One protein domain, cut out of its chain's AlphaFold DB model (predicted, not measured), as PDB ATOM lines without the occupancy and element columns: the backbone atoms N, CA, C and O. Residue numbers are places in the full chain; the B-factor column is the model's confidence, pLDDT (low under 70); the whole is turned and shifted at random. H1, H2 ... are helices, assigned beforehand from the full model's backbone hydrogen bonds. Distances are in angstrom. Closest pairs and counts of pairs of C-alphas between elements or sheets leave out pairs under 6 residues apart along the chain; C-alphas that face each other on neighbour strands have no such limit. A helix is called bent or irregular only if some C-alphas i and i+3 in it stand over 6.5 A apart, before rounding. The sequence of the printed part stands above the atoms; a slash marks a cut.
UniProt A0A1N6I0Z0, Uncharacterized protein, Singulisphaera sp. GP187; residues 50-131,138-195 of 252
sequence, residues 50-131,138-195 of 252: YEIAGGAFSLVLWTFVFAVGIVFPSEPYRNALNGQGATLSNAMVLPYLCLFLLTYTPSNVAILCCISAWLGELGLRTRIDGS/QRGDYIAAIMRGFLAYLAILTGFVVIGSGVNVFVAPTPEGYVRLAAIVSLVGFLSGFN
ATOM      1  N   TYR A  50     119.497 145.302 164.670       91.75
ATOM      2  CA  TYR A  50     119.929 145.069 163.291       91.75
ATOM      3  C   TYR A  50     119.730 143.621 162.834       91.75
ATOM      4  O   TYR A  50     119.401 143.400 161.672       91.75
ATOM      5  N   GLU A  51     119.890 142.636 163.720       90.44
ATOM      6  CA  GLU A  51     119.631 141.226 163.404       90.44
ATOM      7  C   GLU A  51     118.134 140.968 163.226       90.44
ATOM      8  O   GLU A  51     117.738 140.296 162.273       90.44
ATOM      9  N   ILE A  52     117.296 141.569 164.077       92.56
ATOM     10  CA  ILE A  52     115.831 141.494 163.957       92.56
ATOM     11  C   ILE A  52     115.373 142.153 162.649       92.56
ATOM     12  O   ILE A  52     114.634 141.547 161.872       92.56
ATOM     13  N   ALA A  53     115.842 143.374 162.379       95.25
ATOM     14  CA  ALA A  53     115.511 144.105 161.160       95.25
ATOM     15  C   ALA A  53     116.013 143.375 159.906       95.25
ATOM     16  O   ALA A  53     115.279 143.261 158.926       95.25
ATOM     17  N   GLY A  54     117.233 142.831 159.952       93.88
ATOM     18  CA  GLY A  54     117.808 142.020 158.883       93.88
ATOM     19  C   GLY A  54     116.992 140.757 158.615       93.88
ATOM     20  O   GLY A  54     116.675 140.477 157.464       93.88
ATOM     21  N   GLY A  55     116.572 140.041 159.661       94.50
ATOM     22  CA  GLY A  55     115.710 138.863 159.537       94.50
ATOM     23  C   GLY A  55     114.347 139.182 158.919       94.50
ATOM     24  O   GLY A  55     113.922 138.510 157.978       94.50
ATOM     25  N   ALA A  56     113.687 140.245 159.385       96.75
ATOM     26  CA  ALA A  56     112.414 140.695 158.823       96.75
ATOM     27  C   ALA A  56     112.557 141.109 157.348       96.75
ATOM     28  O   ALA A  56     111.765 140.688 156.503       96.75
ATOM     29  N   PHE A  57     113.601 141.876 157.022       97.25
ATOM     30  CA  PHE A  57     113.900 142.278 155.650       97.25
ATOM     31  C   PHE A  57     114.160 141.069 154.743       97.25
ATOM     32  O   PHE A  57     113.601 140.988 153.651       97.25
ATOM     33  N   SER A  58     114.947 140.095 155.204       96.25
ATOM     34  CA  SER A  58     115.224 138.864 154.462       96.25
ATOM     35  C   SER A  58     113.963 138.038 154.198       96.25
ATOM     36  O   SER A  58     113.837 137.491 153.106       96.25
ATOM     37  N   LEU A  59     113.004 137.976 155.128       96.88
ATOM     38  CA  LEU A  59     111.719 137.289 154.911       96.88
ATOM     39  C   LEU A  59     110.851 137.978 153.851       96.88
ATOM     40  O   LEU A  59     110.274 137.311 152.987       96.88
ATOM     41  N   VAL A  60     110.779 139.311 153.887       97.94
ATOM     42  CA  VAL A  60     110.065 140.093 152.866       97.94
ATOM     43  C   VAL A  60     110.726 139.906 151.504       97.94
ATOM     44  O   VAL A  60     110.041 139.623 150.522       97.94
ATOM     45  N   LEU A  61     112.058 139.993 151.449       96.81
ATOM     46  CA  LEU A  61     112.827 139.794 150.225       96.81
ATOM     47  C   LEU A  61     112.641 138.378 149.666       96.81
ATOM     48  O   LEU A  61     112.423 138.229 148.468       96.81
ATOM     49  N   TRP A  62     112.672 137.350 150.518       97.75
ATOM     50  CA  TRP A  62     112.411 135.966 150.119       97.75
ATOM     51  C   TRP A  62     111.022 135.826 149.486       97.75
ATOM     52  O   TRP A  62     110.894 135.298 148.383       97.75
ATOM     53  N   THR A  63     109.994 136.378 150.139       97.62
ATOM     54  CA  THR A  63     108.603 136.325 149.659       97.62
ATOM     55  C   THR A  63     108.452 137.043 148.322       97.62
ATOM     56  O   THR A  63     107.796 136.538 147.414       97.62
ATOM     57  N   PHE A  64     109.096 138.203 148.177       96.81
ATOM     58  CA  PHE A  64     109.097 138.971 146.939       96.81
ATOM     59  C   PHE A  64     109.764 138.203 145.790       96.81
ATOM     60  O   PHE A  64     109.166 138.060 144.725       96.81
ATOM     61  N   VAL A  65     110.967 137.659 146.005       96.12
ATOM     62  CA  VAL A  65     111.696 136.876 144.991       96.12
ATOM     63  C   VAL A  65     110.903 135.628 144.588       96.12
ATOM     64  O   VAL A  65     110.825 135.311 143.401       96.12
ATOM     65  N   PHE A  66     110.267 134.954 145.545       95.94
ATOM     66  CA  PHE A  66     109.416 133.792 145.288       95.94
ATOM     67  C   PHE A  66     108.178 134.164 144.461       95.94
ATOM     68  O   PHE A  66     107.892 133.527 143.450       95.94
ATOM     69  N   ALA A  67     107.472 135.233 144.837       95.69
ATOM     70  CA  ALA A  67     106.295 135.700 144.109       95.69
ATOM     71  C   ALA A  67     106.637 136.121 142.671       95.69
ATOM     72  O   ALA A  67     105.922 135.753 141.739       95.69
ATOM     73  N   VAL A  68     107.749 136.835 142.470       94.62
ATOM     74  CA  VAL A  68     108.222 137.230 141.135       94.62
ATOM     75  C   VAL A  68     108.510 136.006 140.262       94.62
ATOM     76  O   VAL A  68     108.115 135.998 139.099       94.62
ATOM     77  N   GLY A  69     109.129 134.963 140.825       92.00
ATOM     78  CA  GLY A  69     109.412 133.716 140.107       92.00
ATOM     79  C   GLY A  69     108.161 132.946 139.666       92.00
ATOM     80  O   GLY A  69     108.205 132.255 138.655       92.00
ATOM     81  N   ILE A  70     107.038 133.089 140.380       92.69
ATOM     82  CA  ILE A  70     105.752 132.466 140.009       92.69
ATOM     83  C   ILE A  70     104.996 133.299 138.977       92.69
ATOM     84  O   ILE A  70     104.414 132.752 138.044       92.69
ATOM     85  N   VAL A  71     104.933 134.615 139.188       93.75
ATOM     86  CA  VAL A  71     104.032 135.501 138.439       93.75
ATOM     87  C   VAL A  71     104.575 135.823 137.050       93.75
ATOM     88  O   VAL A  71     103.792 135.944 136.106       93.75
ATOM     89  N   PHE A  72     105.893 135.977 136.905       92.62
ATOM     90  CA  PHE A  72     106.487 136.473 135.667       92.62
ATOM     91  C   PHE A  72     107.177 135.356 134.876       92.62
ATOM     92  O   PHE A  72     108.170 134.798 135.346       92.62
ATOM     93  N   PRO A  73     106.721 135.057 133.644       88.44
ATOM     94  CA  PRO A  73     107.417 134.111 132.786       88.44
ATOM     95  C   PRO A  73     108.776 134.679 132.355       88.44
ATOM     96  O   PRO A  73     108.887 135.849 131.984       88.44
ATOM     97  N   SER A  74     109.816 133.842 132.348       88.00
ATOM     98  CA  SER A  74     111.170 134.255 131.946       88.00
ATOM     99  C   SER A  74     111.375 134.343 130.424       88.00
ATOM    100  O   SER A  74     112.347 134.945 129.965       88.00
ATOM    101  N   GLU A  75     110.488 133.731 129.630       88.69
ATOM    102  CA  GLU A  75     110.562 133.673 128.158       88.69
ATOM    103  C   GLU A  75     110.736 135.033 127.460       88.69
ATOM    104  O   GLU A  75     111.675 135.157 126.667       88.69
ATOM    105  N   PRO A  76     109.927 136.079 127.739       88.12
ATOM    106  CA  PRO A  76     110.076 137.370 127.065       88.12
ATOM    107  C   PRO A  76     111.454 138.001 127.298       88.12
ATOM    108  O   PRO A  76     112.047 138.555 126.372       88.12
ATOM    109  N   TYR A  77     112.000 137.874 128.510       87.81
ATOM    110  CA  TYR A  77     113.321 138.409 128.844       87.81
ATOM    111  C   TYR A  77     114.437 137.621 128.156       87.81
ATOM    112  O   TYR A  77     115.385 138.212 127.642       87.81
ATOM    113  N   ARG A  78     114.301 136.292 128.078       85.62
ATOM    114  CA  ARG A  78     115.255 135.422 127.383       85.62
ATOM    115  C   ARG A  78     115.298 135.709 125.882       85.62
ATOM    116  O   ARG A  78     116.380 135.815 125.313       85.62
ATOM    117  N   ASN A  79     114.137 135.879 125.255       89.25
ATOM    118  CA  ASN A  79     114.037 136.164 123.822       89.25
ATOM    119  C   ASN A  79     114.602 137.550 123.482       89.25
ATOM    120  O   ASN A  79     115.304 137.698 122.481       89.25
ATOM    121  N   ALA A  80     114.368 138.542 124.347       86.56
ATOM    122  CA  ALA A  80     114.957 139.871 124.206       86.56
ATOM    123  C   ALA A  80     116.495 139.838 124.321       86.56
ATOM    124  O   ALA A  80     117.178 140.486 123.531       86.56
ATOM    125  N   LEU A  81     117.046 139.040 125.246       85.06
ATOM    126  CA  LEU A  81     118.498 138.871 125.415       85.06
ATOM    127  C   LEU A  81     119.157 138.075 124.277       85.06
ATOM    128  O   LEU A  81     120.300 138.351 123.926       85.06
ATOM    129  N   ASN A  82     118.440 137.132 123.661       88.69
ATOM    130  CA  ASN A  82     118.926 136.350 122.518       88.69
ATOM    131  C   ASN A  82     118.861 137.109 121.176       88.69
ATOM    132  O   ASN A  82     119.110 136.516 120.128       88.69
ATOM    133  N   GLY A  83     118.492 138.394 121.180       83.62
ATOM    134  CA  GLY A  83     118.375 139.199 119.960       83.62
ATOM    135  C   GLY A  83     117.186 138.820 119.070       83.62
ATOM    136  O   GLY A  83     117.120 139.256 117.925       83.62
ATOM    137  N   GLN A  84     116.236 138.030 119.581       82.19
ATOM    138  CA  GLN A  84     114.994 137.674 118.881       82.19
ATOM    139  C   GLN A  84     113.867 138.703 119.116       82.19
ATOM    140  O   GLN A  84     112.737 138.489 118.685       82.19
ATOM    141  N   GLY A  85     114.163 139.815 119.800       67.12
ATOM    142  CA  GLY A  85     113.241 140.918 120.085       67.12
ATOM    143  C   GLY A  85     113.764 142.280 119.612       67.12
ATOM    144  O   GLY A  85     114.831 142.377 119.013       67.12
ATOM    145  N   ALA A  86     112.988 143.338 119.880       65.50
ATOM    146  CA  ALA A  86     113.327 144.722 119.538       65.50
ATOM    147  C   ALA A  86     114.744 145.113 120.000       65.50
ATOM    148  O   ALA A  86     115.203 144.671 121.052       65.50
ATOM    149  N   THR A  87     115.418 145.971 119.228       78.75
ATOM    150  CA  THR A  87     116.747 146.518 119.534       78.75
ATOM    151  C   THR A  87     116.748 147.205 120.902       78.75
ATOM    152  O   THR A  87     116.309 148.344 121.054       78.75
ATOM    153  N   LEU A  88     117.227 146.496 121.929       80.94
ATOM    154  CA  LEU A  88     117.353 147.041 123.275       80.94
ATOM    155  C   LEU A  88     118.423 148.135 123.286       80.94
ATOM    156  O   LEU A  88     119.555 147.930 122.853       80.94
ATOM    157  N   SER A  89     118.073 149.298 123.832       88.19
ATOM    158  CA  SER A  89     119.065 150.302 124.213       88.19
ATOM    159  C   SER A  89     120.018 149.709 125.256       88.19
ATOM    160  O   SER A  89     119.568 149.022 126.173       88.19
ATOM    161  N   ASN A  90     121.319 150.010 125.167       86.94
ATOM    162  CA  ASN A  90     122.343 149.494 126.090       86.94
ATOM    163  C   ASN A  90     121.986 149.726 127.573       86.94
ATOM    164  O   ASN A  90     122.280 148.886 128.420       86.94
ATOM    165  N   ALA A  91     121.295 150.827 127.888       88.38
ATOM    166  CA  ALA A  91     120.847 151.138 129.248       88.38
ATOM    167  C   ALA A  91     119.756 150.183 129.772       88.38
ATOM    168  O   ALA A  91     119.645 149.974 130.978       88.38
ATOM    169  N   MET A  92     118.970 149.577 128.879       89.12
ATOM    170  CA  MET A  92     117.916 148.621 129.231       89.12
ATOM    171  C   MET A  92     118.449 147.196 129.407       89.12
ATOM    172  O   MET A  92     117.767 146.361 129.988       89.12
ATOM    173  N   VAL A  93     119.678 146.895 128.985       88.44
ATOM    174  CA  VAL A  93     120.233 145.536 129.110       88.44
ATOM    175  C   VAL A  93     120.356 145.113 130.577       88.44
ATOM    176  O   VAL A  93     119.977 144.000 130.932       88.44
ATOM    177  N   LEU A  94     120.826 146.009 131.450       91.38
ATOM    178  CA  LEU A  94     121.023 145.716 132.872       91.38
ATOM    179  C   LEU A  94     119.717 145.380 133.626       91.38
ATOM    180  O   LEU A  94     119.682 144.339 134.284       91.38
ATOM    181  N   PRO A  95     118.633 146.184 133.552       90.19
ATOM    182  CA  PRO A  95     117.378 145.829 134.216       90.19
ATOM    183  C   PRO A  95     116.755 144.552 133.642       90.19
ATOM    184  O   PRO A  95     116.223 143.753 134.411       90.19
ATOM    185  N   TYR A  96     116.879 144.300 132.333       88.44
ATOM    186  CA  TYR A  96     116.425 143.043 131.725       88.44
ATOM    187  C   TYR A  96     117.229 141.840 132.218       88.44
ATOM    188  O   TYR A  96     116.643 140.795 132.483       88.44
ATOM    189  N   LEU A  97     118.544 141.982 132.397       89.44
ATOM    190  CA  LEU A  97     119.384 140.937 132.978       89.44
ATOM    191  C   LEU A  97     119.003 140.661 134.438       89.44
ATOM    192  O   LEU A  97     118.899 139.504 134.833       89.44
ATOM    193  N   CYS A  98     118.746 141.704 135.230       91.00
ATOM    194  CA  CYS A  98     118.277 141.559 136.609       91.00
ATOM    195  C   CYS A  98     116.919 140.847 136.677       91.00
ATOM    196  O   CYS A  98     116.758 139.908 137.454       91.00
ATOM    197  N   LEU A  99     115.959 141.249 135.838       89.81
ATOM    198  CA  LEU A  99     114.655 140.587 135.737       89.81
ATOM    199  C   LEU A  99     114.790 139.146 135.247       89.81
ATOM    200  O   LEU A  99     114.141 138.263 135.795       89.81
ATOM    201  N   PHE A 100     115.661 138.883 134.274       89.75
ATOM    202  CA  PHE A 100     115.968 137.530 133.825       89.75
ATOM    203  C   PHE A 100     116.524 136.685 134.972       89.75
ATOM    204  O   PHE A 100     116.001 135.613 135.224       89.75
ATOM    205  N   LEU A 101     117.512 137.165 135.733       90.00
ATOM    206  CA  LEU A 101     118.053 136.424 136.879       90.00
ATOM    207  C   LEU A 101     117.007 136.189 137.981       90.00
ATOM    208  O   LEU A 101     117.014 135.130 138.611       90.00
ATOM    209  N   LEU A 102     116.102 137.148 138.193       90.88
ATOM    210  CA  LEU A 102     115.010 137.045 139.164       90.88
ATOM    211  C   LEU A 102     113.866 136.136 138.707       90.88
ATOM    212  O   LEU A 102     113.185 135.587 139.560       90.88
ATOM    213  N   THR A 103     113.634 135.971 137.407       89.94
ATOM    214  CA  THR A 103     112.520 135.160 136.872       89.94
ATOM    215  C   THR A 103     112.972 133.800 136.361       89.94
ATOM    216  O   THR A 103     112.185 132.860 136.310       89.94
ATOM    217  N   TYR A 104     114.247 133.652 136.006       89.31
ATOM    218  CA  TYR A 104     114.794 132.397 135.525       89.31
ATOM    219  C   TYR A 104     114.912 131.406 136.682       89.31
ATOM    220  O   TYR A 104     115.613 131.636 137.669       89.31
ATOM    221  N   THR A 105     114.211 130.284 136.544       88.00
ATOM    222  CA  THR A 105     113.997 129.288 137.598       88.00
ATOM    223  C   THR A 105     115.248 128.907 138.389       88.00
ATOM    224  O   THR A 105     115.218 129.032 139.611       88.00
ATOM    225  N   PRO A 106     116.364 128.470 137.772       92.12
ATOM    226  CA  PRO A 106     117.521 128.037 138.551       92.12
ATOM    227  C   PRO A 106     118.194 129.197 139.302       92.12
ATOM    228  O   PRO A 106     118.554 129.030 140.466       92.12
ATOM    229  N   SER A 107     118.327 130.388 138.708       93.81
ATOM    230  CA  SER A 107     118.926 131.534 139.411       93.81
ATOM    231  C   SER A 107     118.025 132.067 140.521       93.81
ATOM    232  O   SER A 107     118.514 132.356 141.611       93.81
ATOM    233  N   ASN A 108     116.713 132.125 140.292       95.31
ATOM    234  CA  ASN A 108     115.742 132.502 141.313       95.31
ATOM    235  C   ASN A 108     115.803 131.544 142.519       95.31
ATOM    236  O   ASN A 108     115.968 131.988 143.656       95.31
ATOM    237  N   VAL A 109     115.765 130.232 142.271       95.25
ATOM    238  CA  VAL A 109     115.847 129.204 143.321       95.25
ATOM    239  C   VAL A 109     117.183 129.272 144.074       95.25
ATOM    240  O   VAL A 109     117.203 129.105 145.294       95.25
ATOM    241  N   ALA A 110     118.289 129.583 143.390       96.38
ATOM    242  CA  ALA A 110     119.581 129.807 144.038       96.38
ATOM    243  C   ALA A 110     119.535 130.991 145.020       96.38
ATOM    244  O   ALA A 110     120.004 130.872 146.152       96.38
ATOM    245  N   ILE A 111     118.935 132.117 144.615       95.94
ATOM    246  CA  ILE A 111     118.774 133.308 145.464       95.94
ATOM    247  C   ILE A 111     117.911 132.979 146.689       95.94
ATOM    248  O   ILE A 111     118.305 133.295 147.813       95.94
ATOM    249  N   LEU A 112     116.779 132.295 146.496       96.81
ATOM    250  CA  LEU A 112     115.910 131.853 147.593       96.81
ATOM    251  C   LEU A 112     116.652 130.947 148.580       96.81
ATOM    252  O   LEU A 112     116.508 131.117 149.793       96.81
ATOM    253  N   CYS A 113     117.490 130.035 148.082       97.00
ATOM    254  CA  CYS A 113     118.326 129.169 148.912       97.00
ATOM    255  C   CYS A 113     119.303 129.976 149.779       97.00
ATOM    256  O   CYS A 113     119.390 129.761 150.988       97.00
ATOM    257  N   CYS A 114     120.001 130.943 149.177       97.38
ATOM    258  CA  CYS A 114     120.948 131.815 149.873       97.38
ATOM    259  C   CYS A 114     120.272 132.650 150.969       97.38
ATOM    260  O   CYS A 114     120.783 132.720 152.088       97.38
ATOM    261  N   ILE A 115     119.110 133.247 150.674       97.31
ATOM    262  CA  ILE A 115     118.338 134.019 151.660       97.31
ATOM    263  C   ILE A 115     117.854 133.103 152.792       97.31
ATOM    264  O   ILE A 115     117.945 133.464 153.964       97.31
ATOM    265  N   SER A 116     117.397 131.895 152.461       97.44
ATOM    266  CA  SER A 116     116.943 130.921 153.459       97.44
ATOM    267  C   SER A 116     118.082 130.482 154.381       97.44
ATOM    268  O   SER A 116     117.895 130.409 155.592       97.44
ATOM    269  N   ALA A 117     119.284 130.256 153.845       96.88
ATOM    270  CA  ALA A 117     120.462 129.915 154.640       96.88
ATOM    271  C   ALA A 117     120.898 131.049 155.577       96.88
ATOM    272  O   ALA A 117     121.244 130.792 156.730       96.88
ATOM    273  N   TRP A 118     120.815 132.304 155.122       96.19
ATOM    274  CA  TRP A 118     120.996 133.466 155.995       96.19
ATOM    275  C   TRP A 118     119.986 133.452 157.151       96.19
ATOM    276  O   TRP A 118     120.364 133.616 158.310       96.19
ATOM    277  N   LEU A 119     118.699 133.241 156.852       96.44
ATOM    278  CA  LEU A 119     117.639 133.174 157.864       96.44
ATOM    279  C   LEU A 119     117.861 132.032 158.864       96.44
ATOM    280  O   LEU A 119     117.598 132.209 160.051       96.44
ATOM    281  N   GLY A 120     118.383 130.892 158.411       94.81
ATOM    282  CA  GLY A 120     118.752 129.772 159.276       94.81
ATOM    283  C   GLY A 120     119.841 130.140 160.283       94.81
ATOM    284  O   GLY A 120     119.707 129.849 161.467       94.81
ATOM    285  N   GLU A 121     120.887 130.839 159.842       94.25
ATOM    286  CA  GLU A 121     121.962 131.324 160.720       94.25
ATOM    287  C   GLU A 121     121.457 132.371 161.727       94.25
ATOM    288  O   GLU A 121     121.811 132.312 162.905       94.25
ATOM    289  N   LEU A 122     120.571 133.285 161.308       92.62
ATOM    290  CA  LEU A 122     119.898 134.200 162.240       92.62
ATOM    291  C   LEU A 122     119.036 133.437 163.261       92.62
ATOM    292  O   LEU A 122     119.068 133.754 164.447       92.62
ATOM    293  N   GLY A 123     118.299 132.412 162.825       91.94
ATOM    294  CA  GLY A 123     117.470 131.569 163.692       91.94
ATOM    295  C   GLY A 123     118.277 130.753 164.705       91.94
ATOM    296  O   GLY A 123     117.837 130.555 165.836       91.94
ATOM    297  N   LEU A 124     119.477 130.302 164.327       90.62
ATOM    298  CA  LEU A 124     120.392 129.618 165.242       90.62
ATOM    299  C   LEU A 124     120.829 130.545 166.385       90.62
ATOM    300  O   LEU A 124     120.939 130.103 167.527       90.62
ATOM    301  N   ARG A 125     121.053 131.828 166.083       83.94
ATOM    302  CA  ARG A 125     121.500 132.840 167.054       83.94
ATOM    303  C   ARG A 125     120.394 133.281 167.997       83.94
ATOM    304  O   ARG A 125     120.641 133.477 169.179       83.94
ATOM    305  N   THR A 126     119.166 133.393 167.502       84.81
ATOM    306  CA  THR A 126     118.003 133.767 168.323       84.81
ATOM    307  C   THR A 126     117.469 132.617 169.177       84.81
ATOM    308  O   THR A 126     116.470 132.778 169.881       84.81
ATOM    309  N   ARG A 127     118.120 131.447 169.146       82.88
ATOM    310  CA  ARG A 127     117.684 130.265 169.879       82.88
ATOM    311  C   ARG A 127     117.741 130.515 171.391       82.88
ATOM    312  O   ARG A 127     118.800 130.719 171.978       82.88
ATOM    313  N   ILE A 128     116.566 130.444 172.014       66.56
ATOM    314  CA  ILE A 128     116.301 130.794 173.423       66.56
ATOM    315  C   ILE A 128     117.050 129.883 174.414       66.56
ATOM    316  O   ILE A 128     117.218 130.239 175.578       66.56
ATOM    317  N   ASP A 129     117.567 128.743 173.944       71.50
ATOM    318  CA  ASP A 129     118.287 127.759 174.760       71.50
ATOM    319  C   ASP A 129     119.577 128.321 175.400       71.50
ATOM    320  O   ASP A 129     120.160 127.675 176.268       71.50
ATOM    321  N   GLY A 130     120.031 129.519 175.006       57.06
ATOM    322  CA  GLY A 130     121.062 130.286 175.719       57.06
ATOM    323  C   GLY A 130     122.465 129.671 175.696       57.06
ATOM    324  O   GLY A 130     123.388 130.242 176.267       57.06
ATOM    325  N   SER A 131     122.652 128.529 175.025       57.53
ATOM    326  CA  SER A 131     123.933 127.819 174.939       57.53
ATOM    327  C   SER A 131     124.786 128.240 173.738       57.53
ATOM    328  O   SER A 131     125.713 127.518 173.359       57.53
ATOM    329  N   GLN A 138     132.058 136.952 164.233       77.88
ATOM    330  CA  GLN A 138     132.762 137.459 163.075       77.88
ATOM    331  C   GLN A 138     131.769 137.536 161.925       77.88
ATOM    332  O   GLN A 138     131.024 136.601 161.650       77.88
ATOM    333  N   ARG A 139     131.777 138.658 161.198       80.25
ATOM    334  CA  ARG A 139     131.005 138.856 159.956       80.25
ATOM    335  C   ARG A 139     131.152 137.684 158.963       80.25
ATOM    336  O   ARG A 139     130.291 137.491 158.109       80.25
ATOM    337  N   GLY A 140     132.228 136.904 159.103       86.12
ATOM    338  CA  GLY A 140     132.476 135.664 158.379       86.12
ATOM    339  C   GLY A 140     131.421 134.572 158.576       86.12
ATOM    340  O   GLY A 140     131.192 133.828 157.631       86.12
ATOM    341  N   ASP A 141     130.727 134.501 159.713       88.88
ATOM    342  CA  ASP A 141     129.739 133.443 159.977       88.88
ATOM    343  C   ASP A 141     128.521 133.544 159.050       88.88
ATOM    344  O   ASP A 141     128.088 132.546 158.471       88.88
ATOM    345  N   TYR A 142     128.015 134.765 158.843       90.50
ATOM    346  CA  TYR A 142     126.908 135.032 157.921       90.50
ATOM    347  C   TYR A 142     127.291 134.686 156.483       90.50
ATOM    348  O   TYR A 142     126.549 134.004 155.779       90.50
ATOM    349  N   ILE A 143     128.486 135.102 156.055       91.81
ATOM    350  CA  ILE A 143     129.001 134.778 154.721       91.81
ATOM    351  C   ILE A 143     129.163 133.258 154.583       91.81
ATOM    352  O   ILE A 143     128.740 132.683 153.582       91.81
ATOM    353  N   ALA A 144     129.703 132.584 155.600       91.50
ATOM    354  CA  ALA A 144     129.846 131.134 155.613       91.50
ATOM    355  C   ALA A 144     128.489 130.417 155.552       91.50
ATOM    356  O   ALA A 144     128.378 129.390 154.885       91.50
ATOM    357  N   ALA A 145     127.446 130.936 156.205       93.12
ATOM    358  CA  ALA A 145     126.088 130.402 156.108       93.12
ATOM    359  C   ALA A 145     125.510 130.524 154.690       93.12
ATOM    360  O   ALA A 145     125.016 129.536 154.149       93.12
ATOM    361  N   ILE A 146     125.645 131.690 154.051       93.94
ATOM    362  CA  ILE A 146     125.215 131.894 152.657       93.94
ATOM    363  C   ILE A 146     125.947 130.925 151.725       93.94
ATOM    364  O   ILE A 146     125.314 130.257 150.910       93.94
ATOM    365  N   MET A 147     127.271 130.798 151.873       93.44
ATOM    366  CA  MET A 147     128.080 129.881 151.066       93.44
ATOM    367  C   MET A 147     127.659 128.420 151.269       93.44
ATOM    368  O   MET A 147     127.546 127.683 150.292       93.44
ATOM    369  N   ARG A 148     127.356 128.001 152.507       93.25
ATOM    370  CA  ARG A 148     126.797 126.669 152.809       93.25
ATOM    371  C   ARG A 148     125.450 126.437 152.114       93.25
ATOM    372  O   ARG A 148     125.230 125.355 151.572       93.25
ATOM    373  N   GLY A 149     124.564 127.434 152.100       92.69
ATOM    374  CA  GLY A 149     123.290 127.383 151.372       92.69
ATOM    375  C   GLY A 149     123.480 127.261 149.862       92.69
ATOM    376  O   GLY A 149     122.888 126.395 149.219       92.69
ATOM    377  N   PHE A 150     124.373 128.071 149.296       94.62
ATOM    378  CA  PHE A 150     124.697 128.028 147.872       94.62
ATOM    379  C   PHE A 150     125.298 126.679 147.448       94.62
ATOM    380  O   PHE A 150     124.893 126.111 146.435       94.62
ATOM    381  N   LEU A 151     126.210 126.113 148.244       92.94
ATOM    382  CA  LEU A 151     126.764 124.778 147.994       92.94
ATOM    383  C   LEU A 151     125.693 123.683 148.084       92.94
ATOM    384  O   LEU A 151     125.688 122.773 147.257       92.94
ATOM    385  N   ALA A 152     124.757 123.786 149.034       92.00
ATOM    386  CA  ALA A 152     123.620 122.871 149.113       92.00
ATOM    387  C   ALA A 152     122.727 122.964 147.862       92.00
ATOM    388  O   ALA A 152     122.324 121.934 147.322       92.00
ATOM    389  N   TYR A 153     122.488 124.174 147.344       94.62
ATOM    390  CA  TYR A 153     121.802 124.371 146.064       94.62
ATOM    391  C   TYR A 153     122.547 123.694 144.906       94.62
ATOM    392  O   TYR A 153     121.922 122.955 144.152       94.62
ATOM    393  N   LEU A 154     123.867 123.880 144.779       93.06
ATOM    394  CA  LEU A 154     124.652 123.236 143.718       93.06
ATOM    395  C   LEU A 154     124.608 121.709 143.811       93.06
ATOM    396  O   LEU A 154     124.497 121.036 142.787       93.06
ATOM    397  N   ALA A 155     124.659 121.156 145.024       91.06
ATOM    398  CA  ALA A 155     124.554 119.719 145.241       91.06
ATOM    399  C   ALA A 155     123.184 119.173 144.812       91.06
ATOM    400  O   ALA A 155     123.116 118.181 144.085       91.06
ATOM    401  N   ILE A 156     122.097 119.850 145.198       90.88
ATOM    402  CA  ILE A 156     120.737 119.500 144.770       90.88
ATOM    403  C   ILE A 156     120.609 119.621 143.250       90.88
ATOM    404  O   ILE A 156     120.122 118.697 142.605       90.88
ATOM    405  N   LEU A 157     121.082 120.727 142.670       90.88
ATOM    406  CA  LEU A 157     121.058 120.972 141.229       90.88
ATOM    407  C   LEU A 157     121.795 119.864 140.473       90.88
ATOM    408  O   LEU A 157     121.271 119.331 139.501       90.88
ATOM    409  N   THR A 158     122.973 119.473 140.957       89.88
ATOM    410  CA  THR A 158     123.754 118.365 140.396       89.88
ATOM    411  C   THR A 158     122.972 117.057 140.479       89.88
ATOM    412  O   THR A 158     122.882 116.340 139.488       89.88
ATOM    413  N   GLY A 159     122.337 116.774 141.620       88.62
ATOM    414  CA  GLY A 159     121.461 115.613 141.782       88.62
ATOM    415  C   GLY A 159     120.310 115.593 140.774       88.62
ATOM    416  O   GLY A 159     120.072 114.567 140.140       88.62
ATOM    417  N   PHE A 160     119.644 116.728 140.552       87.31
ATOM    418  CA  PHE A 160     118.589 116.848 139.539       87.31
ATOM    419  C   PHE A 160     119.105 116.632 138.115       87.31
ATOM    420  O   PHE A 160     118.434 115.965 137.333       87.31
ATOM    421  N   VAL A 161     120.286 117.162 137.783       87.62
ATOM    422  CA  VAL A 161     120.911 116.995 136.461       87.62
ATOM    423  C   VAL A 161     121.330 115.542 136.213       87.62
ATOM    424  O   VAL A 161     121.228 115.067 135.088       87.62
ATOM    425  N   VAL A 162     121.784 114.829 137.247       88.00
ATOM    426  CA  VAL A 162     122.236 113.433 137.132       88.00
ATOM    427  C   VAL A 162     121.064 112.448 137.109       88.00
ATOM    428  O   VAL A 162     121.071 111.510 136.317       88.00
ATOM    429  N   ILE A 163     120.071 112.632 137.984       86.19
ATOM    430  CA  ILE A 163     118.936 111.703 138.136       86.19
ATOM    431  C   ILE A 163     117.868 111.962 137.071       86.19
ATOM    432  O   ILE A 163     117.205 111.037 136.600       86.19
ATOM    433  N   GLY A 164     117.663 113.224 136.703       75.00
ATOM    434  CA  GLY A 164     116.650 113.609 135.740       75.00
ATOM    435  C   GLY A 164     117.142 113.444 134.308       75.00
ATOM    436  O   GLY A 164     118.010 114.180 133.857       75.00
ATOM    437  N   SER A 165     116.460 112.614 133.518       63.09
ATOM    438  CA  SER A 165     116.487 112.694 132.047       63.09
ATOM    439  C   SER A 165     115.889 114.011 131.501       63.09
ATOM    440  O   SER A 165     115.846 114.233 130.292       63.09
ATOM    441  N   GLY A 166     115.405 114.894 132.382       54.06
ATOM    442  CA  GLY A 166     114.600 116.066 132.065       54.06
ATOM    443  C   GLY A 166     115.351 117.390 132.178       54.06
ATOM    444  O   GLY A 166     115.176 118.124 133.147       54.06
ATOM    445  N   VAL A 167     116.042 117.773 131.105       61.88
ATOM    446  CA  VAL A 167     116.452 119.169 130.832       61.88
ATOM    447  C   VAL A 167     115.241 120.130 130.905       61.88
ATOM    448  O   VAL A 167     115.379 121.318 131.190       61.88
ATOM    449  N   ASN A 168     114.026 119.598 130.732       69.38
ATOM    450  CA  ASN A 168     112.775 120.350 130.664       69.38
ATOM    451  C   ASN A 168     112.355 121.047 131.968       69.38
ATOM    452  O   ASN A 168     111.686 122.073 131.886       69.38
ATOM    453  N   VAL A 169     112.763 120.572 133.154       72.44
ATOM    454  CA  VAL A 169     112.351 121.205 134.430       72.44
ATOM    455  C   VAL A 169     112.909 122.626 134.566       72.44
ATOM    456  O   VAL A 169     112.271 123.488 135.159       72.44
ATOM    457  N   PHE A 170     114.077 122.899 133.982       76.44
ATOM    458  CA  PHE A 170     114.700 124.225 134.045       76.44
ATOM    459  C   PHE A 170     114.332 125.122 132.864       76.44
ATOM    460  O   PHE A 170     114.458 126.340 132.962       76.44
ATOM    461  N   VAL A 171     113.896 124.527 131.753       77.94
ATOM    462  CA  VAL A 171     113.579 125.258 130.520       77.94
ATOM    463  C   VAL A 171     112.111 125.673 130.479       77.94
ATOM    464  O   VAL A 171     111.829 126.796 130.076       77.94
ATOM    465  N   ALA A 172     111.201 124.804 130.927       81.19
ATOM    466  CA  ALA A 172     109.761 125.050 130.960       81.19
ATOM    467  C   ALA A 172     109.126 124.433 132.226       81.19
ATOM    468  O   ALA A 172     108.383 123.450 132.140       81.19
ATOM    469  N   PRO A 173     109.446 124.954 133.425       81.06
ATOM    470  CA  PRO A 173     108.847 124.454 134.652       81.06
ATOM    471  C   PRO A 173     107.347 124.731 134.671       81.06
ATOM    472  O   PRO A 173     106.901 125.847 134.414       81.06
ATOM    473  N   THR A 174     106.563 123.727 135.059       88.88
ATOM    474  CA  THR A 174     105.184 123.976 135.480       88.88
ATOM    475  C   THR A 174     105.197 124.803 136.774       88.88
ATOM    476  O   THR A 174     106.100 124.616 137.600       88.88
ATOM    477  N   PRO A 175     104.205 125.683 137.013       89.81
ATOM    478  CA  PRO A 175     104.141 126.475 138.246       89.81
ATOM    479  C   PRO A 175     104.182 125.603 139.508       89.81
ATOM    480  O   PRO A 175     104.869 125.913 140.476       89.81
ATOM    481  N   GLU A 176     103.507 124.454 139.465       91.12
ATOM    482  CA  GLU A 176     103.525 123.468 140.543       91.12
ATOM    483  C   GLU A 176     104.925 122.875 140.778       91.12
ATOM    484  O   GLU A 176     105.368 122.763 141.925       91.12
ATOM    485  N   GLY A 177     105.644 122.523 139.705       90.12
ATOM    486  CA  GLY A 177     107.013 122.015 139.787       90.12
ATOM    487  C   GLY A 177     107.974 123.049 140.371       90.12
ATOM    488  O   GLY A 177     108.787 122.711 141.234       90.12
ATOM    489  N   TYR A 178     107.827 124.315 139.970       91.75
ATOM    490  CA  TYR A 178     108.586 125.430 140.530       91.75
ATOM    491  C   TYR A 178     108.338 125.587 142.036       91.75
ATOM    492  O   TYR A 178     109.297 125.601 142.804       91.75
ATOM    493  N   VAL A 179     107.074 125.642 142.478       94.81
ATOM    494  CA  VAL A 179     106.728 125.839 143.899       94.81
ATOM    495  C   VAL A 179     107.332 124.738 144.768       94.81
ATOM    496  O   VAL A 179     107.949 125.027 145.794       94.81
ATOM    497  N   ARG A 180     107.203 123.475 144.345       93.88
ATOM    498  CA  ARG A 180     107.763 122.325 145.071       93.88
ATOM    499  C   ARG A 180     109.287 122.403 145.150       93.88
ATOM    500  O   ARG A 180     109.849 122.220 146.228       93.88
ATOM    501  N   LEU A 181     109.951 122.703 144.032       92.62
ATOM    502  CA  LEU A 181     111.408 122.824 143.977       92.62
ATOM    503  C   LEU A 181     111.908 123.970 144.864       92.62
ATOM    504  O   LEU A 181     112.785 123.759 145.699       92.62
ATOM    505  N   ALA A 182     111.331 125.161 144.716       95.12
ATOM    506  CA  ALA A 182     111.703 126.345 145.480       95.12
ATOM    507  C   ALA A 182     111.510 126.134 146.988       95.12
ATOM    508  O   ALA A 182     112.390 126.501 147.767       95.12
ATOM    509  N   ALA A 183     110.412 125.492 147.402       96.00
ATOM    510  CA  ALA A 183     110.148 125.175 148.803       96.00
ATOM    511  C   ALA A 183     111.169 124.179 149.377       96.00
ATOM    512  O   ALA A 183     111.747 124.437 150.433       96.00
ATOM    513  N   ILE A 184     111.438 123.072 148.672       95.50
ATOM    514  CA  ILE A 184     112.400 122.051 149.119       95.50
ATOM    515  C   ILE A 184     113.807 122.644 149.212       95.50
ATOM    516  O   ILE A 184     114.480 122.481 150.229       95.50
ATOM    517  N   VAL A 185     114.253 123.361 148.180       95.69
ATOM    518  CA  VAL A 185     115.594 123.957 148.157       95.69
ATOM    519  C   VAL A 185     115.731 125.042 149.228       95.69
ATOM    520  O   VAL A 185     116.745 125.074 149.921       95.69
ATOM    521  N   SER A 186     114.711 125.885 149.425       97.38
ATOM    522  CA  SER A 186     114.708 126.894 150.494       97.38
ATOM    523  C   SER A 186     114.788 126.249 151.876       97.38
ATOM    524  O   SER A 186     115.573 126.689 152.713       97.38
ATOM    525  N   LEU A 187     114.045 125.162 152.107       96.69
ATOM    526  CA  LEU A 187     114.096 124.415 153.363       96.69
ATOM    527  C   LEU A 187     115.490 123.826 153.615       96.69
ATOM    528  O   LEU A 187     116.027 123.972 154.711       96.69
ATOM    529  N   VAL A 188     116.107 123.201 152.608       95.06
ATOM    530  CA  VAL A 188     117.469 122.661 152.744       95.06
ATOM    531  C   VAL A 188     118.485 123.783 152.969       95.06
ATOM    532  O   VAL A 188     119.359 123.645 153.827       95.06
ATOM    533  N   GLY A 189     118.353 124.908 152.264       95.69
ATOM    534  CA  GLY A 189     119.164 126.105 152.485       95.69
ATOM    535  C   GLY A 189     119.062 126.596 153.929       95.69
ATOM    536  O   GLY A 189     120.084 126.754 154.596       95.69
ATOM    537  N   PHE A 190     117.839 126.741 154.443       96.81
ATOM    538  CA  PHE A 190     117.577 127.122 155.832       96.81
ATOM    539  C   PHE A 190     118.228 126.164 156.828       96.81
ATOM    540  O   PHE A 190     118.954 126.608 157.715       96.81
ATOM    541  N   LEU A 191     118.039 124.853 156.664       94.81
ATOM    542  CA  LEU A 191     118.629 123.843 157.548       94.81
ATOM    543  C   LEU A 191     120.165 123.850 157.499       94.81
ATOM    544  O   LEU A 191     120.810 123.688 158.536       94.81
ATOM    545  N   SER A 192     120.749 124.075 156.320       94.56
ATOM    546  CA  SER A 192     122.201 124.185 156.119       94.56
ATOM    547  C   SER A 192     122.796 125.398 156.844       94.56
ATOM    548  O   SER A 192     123.886 125.309 157.420       94.56
ATOM    549  N   GLY A 193     122.066 126.518 156.867       93.38
ATOM    550  CA  GLY A 193     122.403 127.695 157.668       93.38
ATOM    551  C   GLY A 193     122.238 127.441 159.166       93.38
ATOM    552  O   GLY A 193     123.180 127.646 159.928       93.38
ATOM    553  N   PHE A 194     121.079 126.909 159.562       93.62
ATOM    554  CA  PHE A 194     120.684 126.702 160.957       93.62
ATOM    555  C   PHE A 194     121.551 125.683 161.699       93.62
ATOM    556  O   PHE A 194     121.814 125.854 162.884       93.62
ATOM    557  N   ASN A 195     122.007 124.613 161.045       92.00
ATOM    558  CA  ASN A 195     122.853 123.610 161.687       92.00
ATOM    559  C   ASN A 195     124.111 123.308 160.850       92.00
ATOM    560  O   ASN A 195     124.076 122.438 159.973       92.00
TER     561      ASN A 195
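Overview. This is residues 50 to 131 and 138 to 195 of the 252 residues of an uncharacterized protein of Singulisphaera sp. GP187 (UniProt A0A1N6I0Z0). Four long helices, H1, H4, H5 and H7, make an up-and-down bundle, each running against the one before it in the chain, with H4 in the middle and H5 slanting at 41 degrees to H4 and H7. At one end of the bundle the helical hairpin of H2 and H3 reaches away from the ends of H1 and H4, and the four-residue H6 sits near the start of H4. The printed part has 140 residues with seven named helices, H1 to H7 in order along the chain, and no named strand; the class is all helix. It is only just compact, close to loose, with a radius of gyration of the C-alphas of 16.8 A, and only just elongated, spanning 58 by 38 by 24 A.

Along the chain. H1, residues 50 to 71, begins with C-alpha 50 at (119.929, 145.069, 163.291) and is 31.0 A long. H2 is residues 75 to 81, 9.9 A, and H3 residues 90 to 103, 20.5 A. H3 is irregular, but only just: C-alphas 91 and 94 are 6.52 A apart. H4, residues 105 to 125, measures 30.6 A. H5, residues 140 to 163, measures 34.2 A, with C-alpha 140 at (132.476, 135.664, 158.379). H6 is residues 168 to 171, 5.0 A. H7, residues 175 to 194, measures 28.1 A and ends with C-alpha 194 at (120.684, 126.702, 160.957).

Arrangement. H4 is the hub, touching four helices. It touches H1 at a shallow tilt of 23 degrees, opposite ways; the closest C-alphas, of Trp 62 and Leu 112, are 6.0 A apart. It touches H7 the same way at a shallow tilt of 33 degrees, only just short of steep, closest at the C-alphas of Gly 120 and Phe 194, 4.0 A. Residues 142 to 153 of H5 touch H4 at a steep tilt of 41 degrees, opposite ways, with the C-alphas of Ala 117 and Gly 149 closest at 5.0 A. H5 and H7 touch, closest at the C-alphas of Gly 149 and Gly 189, 4.5 A. H1 and H5 are apart. H3 touches H1 with residues 102 to 103 alone, about perpendicular at 86 degrees, closest at the C-alphas of Gly 69 and Thr 103, 4.7 A. H3 and H4 touch only at the corner, only just, with 3 pairs of C-alphas within 8 A. H2 and H3 form a hairpin, closest at the C-alphas of Tyr 77 and Phe 100, 5.7 A. H6 is close to H4 but not clearly touching, 6.2 A between the C-alphas of Thr 105 and Phe 170. Every O i to N i+4 pair is within hydrogen-bond range in H1, H2, H4, H5 and H7, and 8 of 10 are in H3; H6 is too short for such a pair.

Size, cuts and confidence. The C-alphas farthest apart, of Thr 87 and Ser 131, are 58.9 A apart. Residues 132 to 137 are not printed, and C-alphas 131 and 138 are 17.7 A apart across that cut. Of the links printed whole, none is long. Residues 162 to 168 stand free. Mean pLDDT of the printed part is 89.1; residues 85 to 86, 128, 130 to 131 and 165 to 168 are under 70.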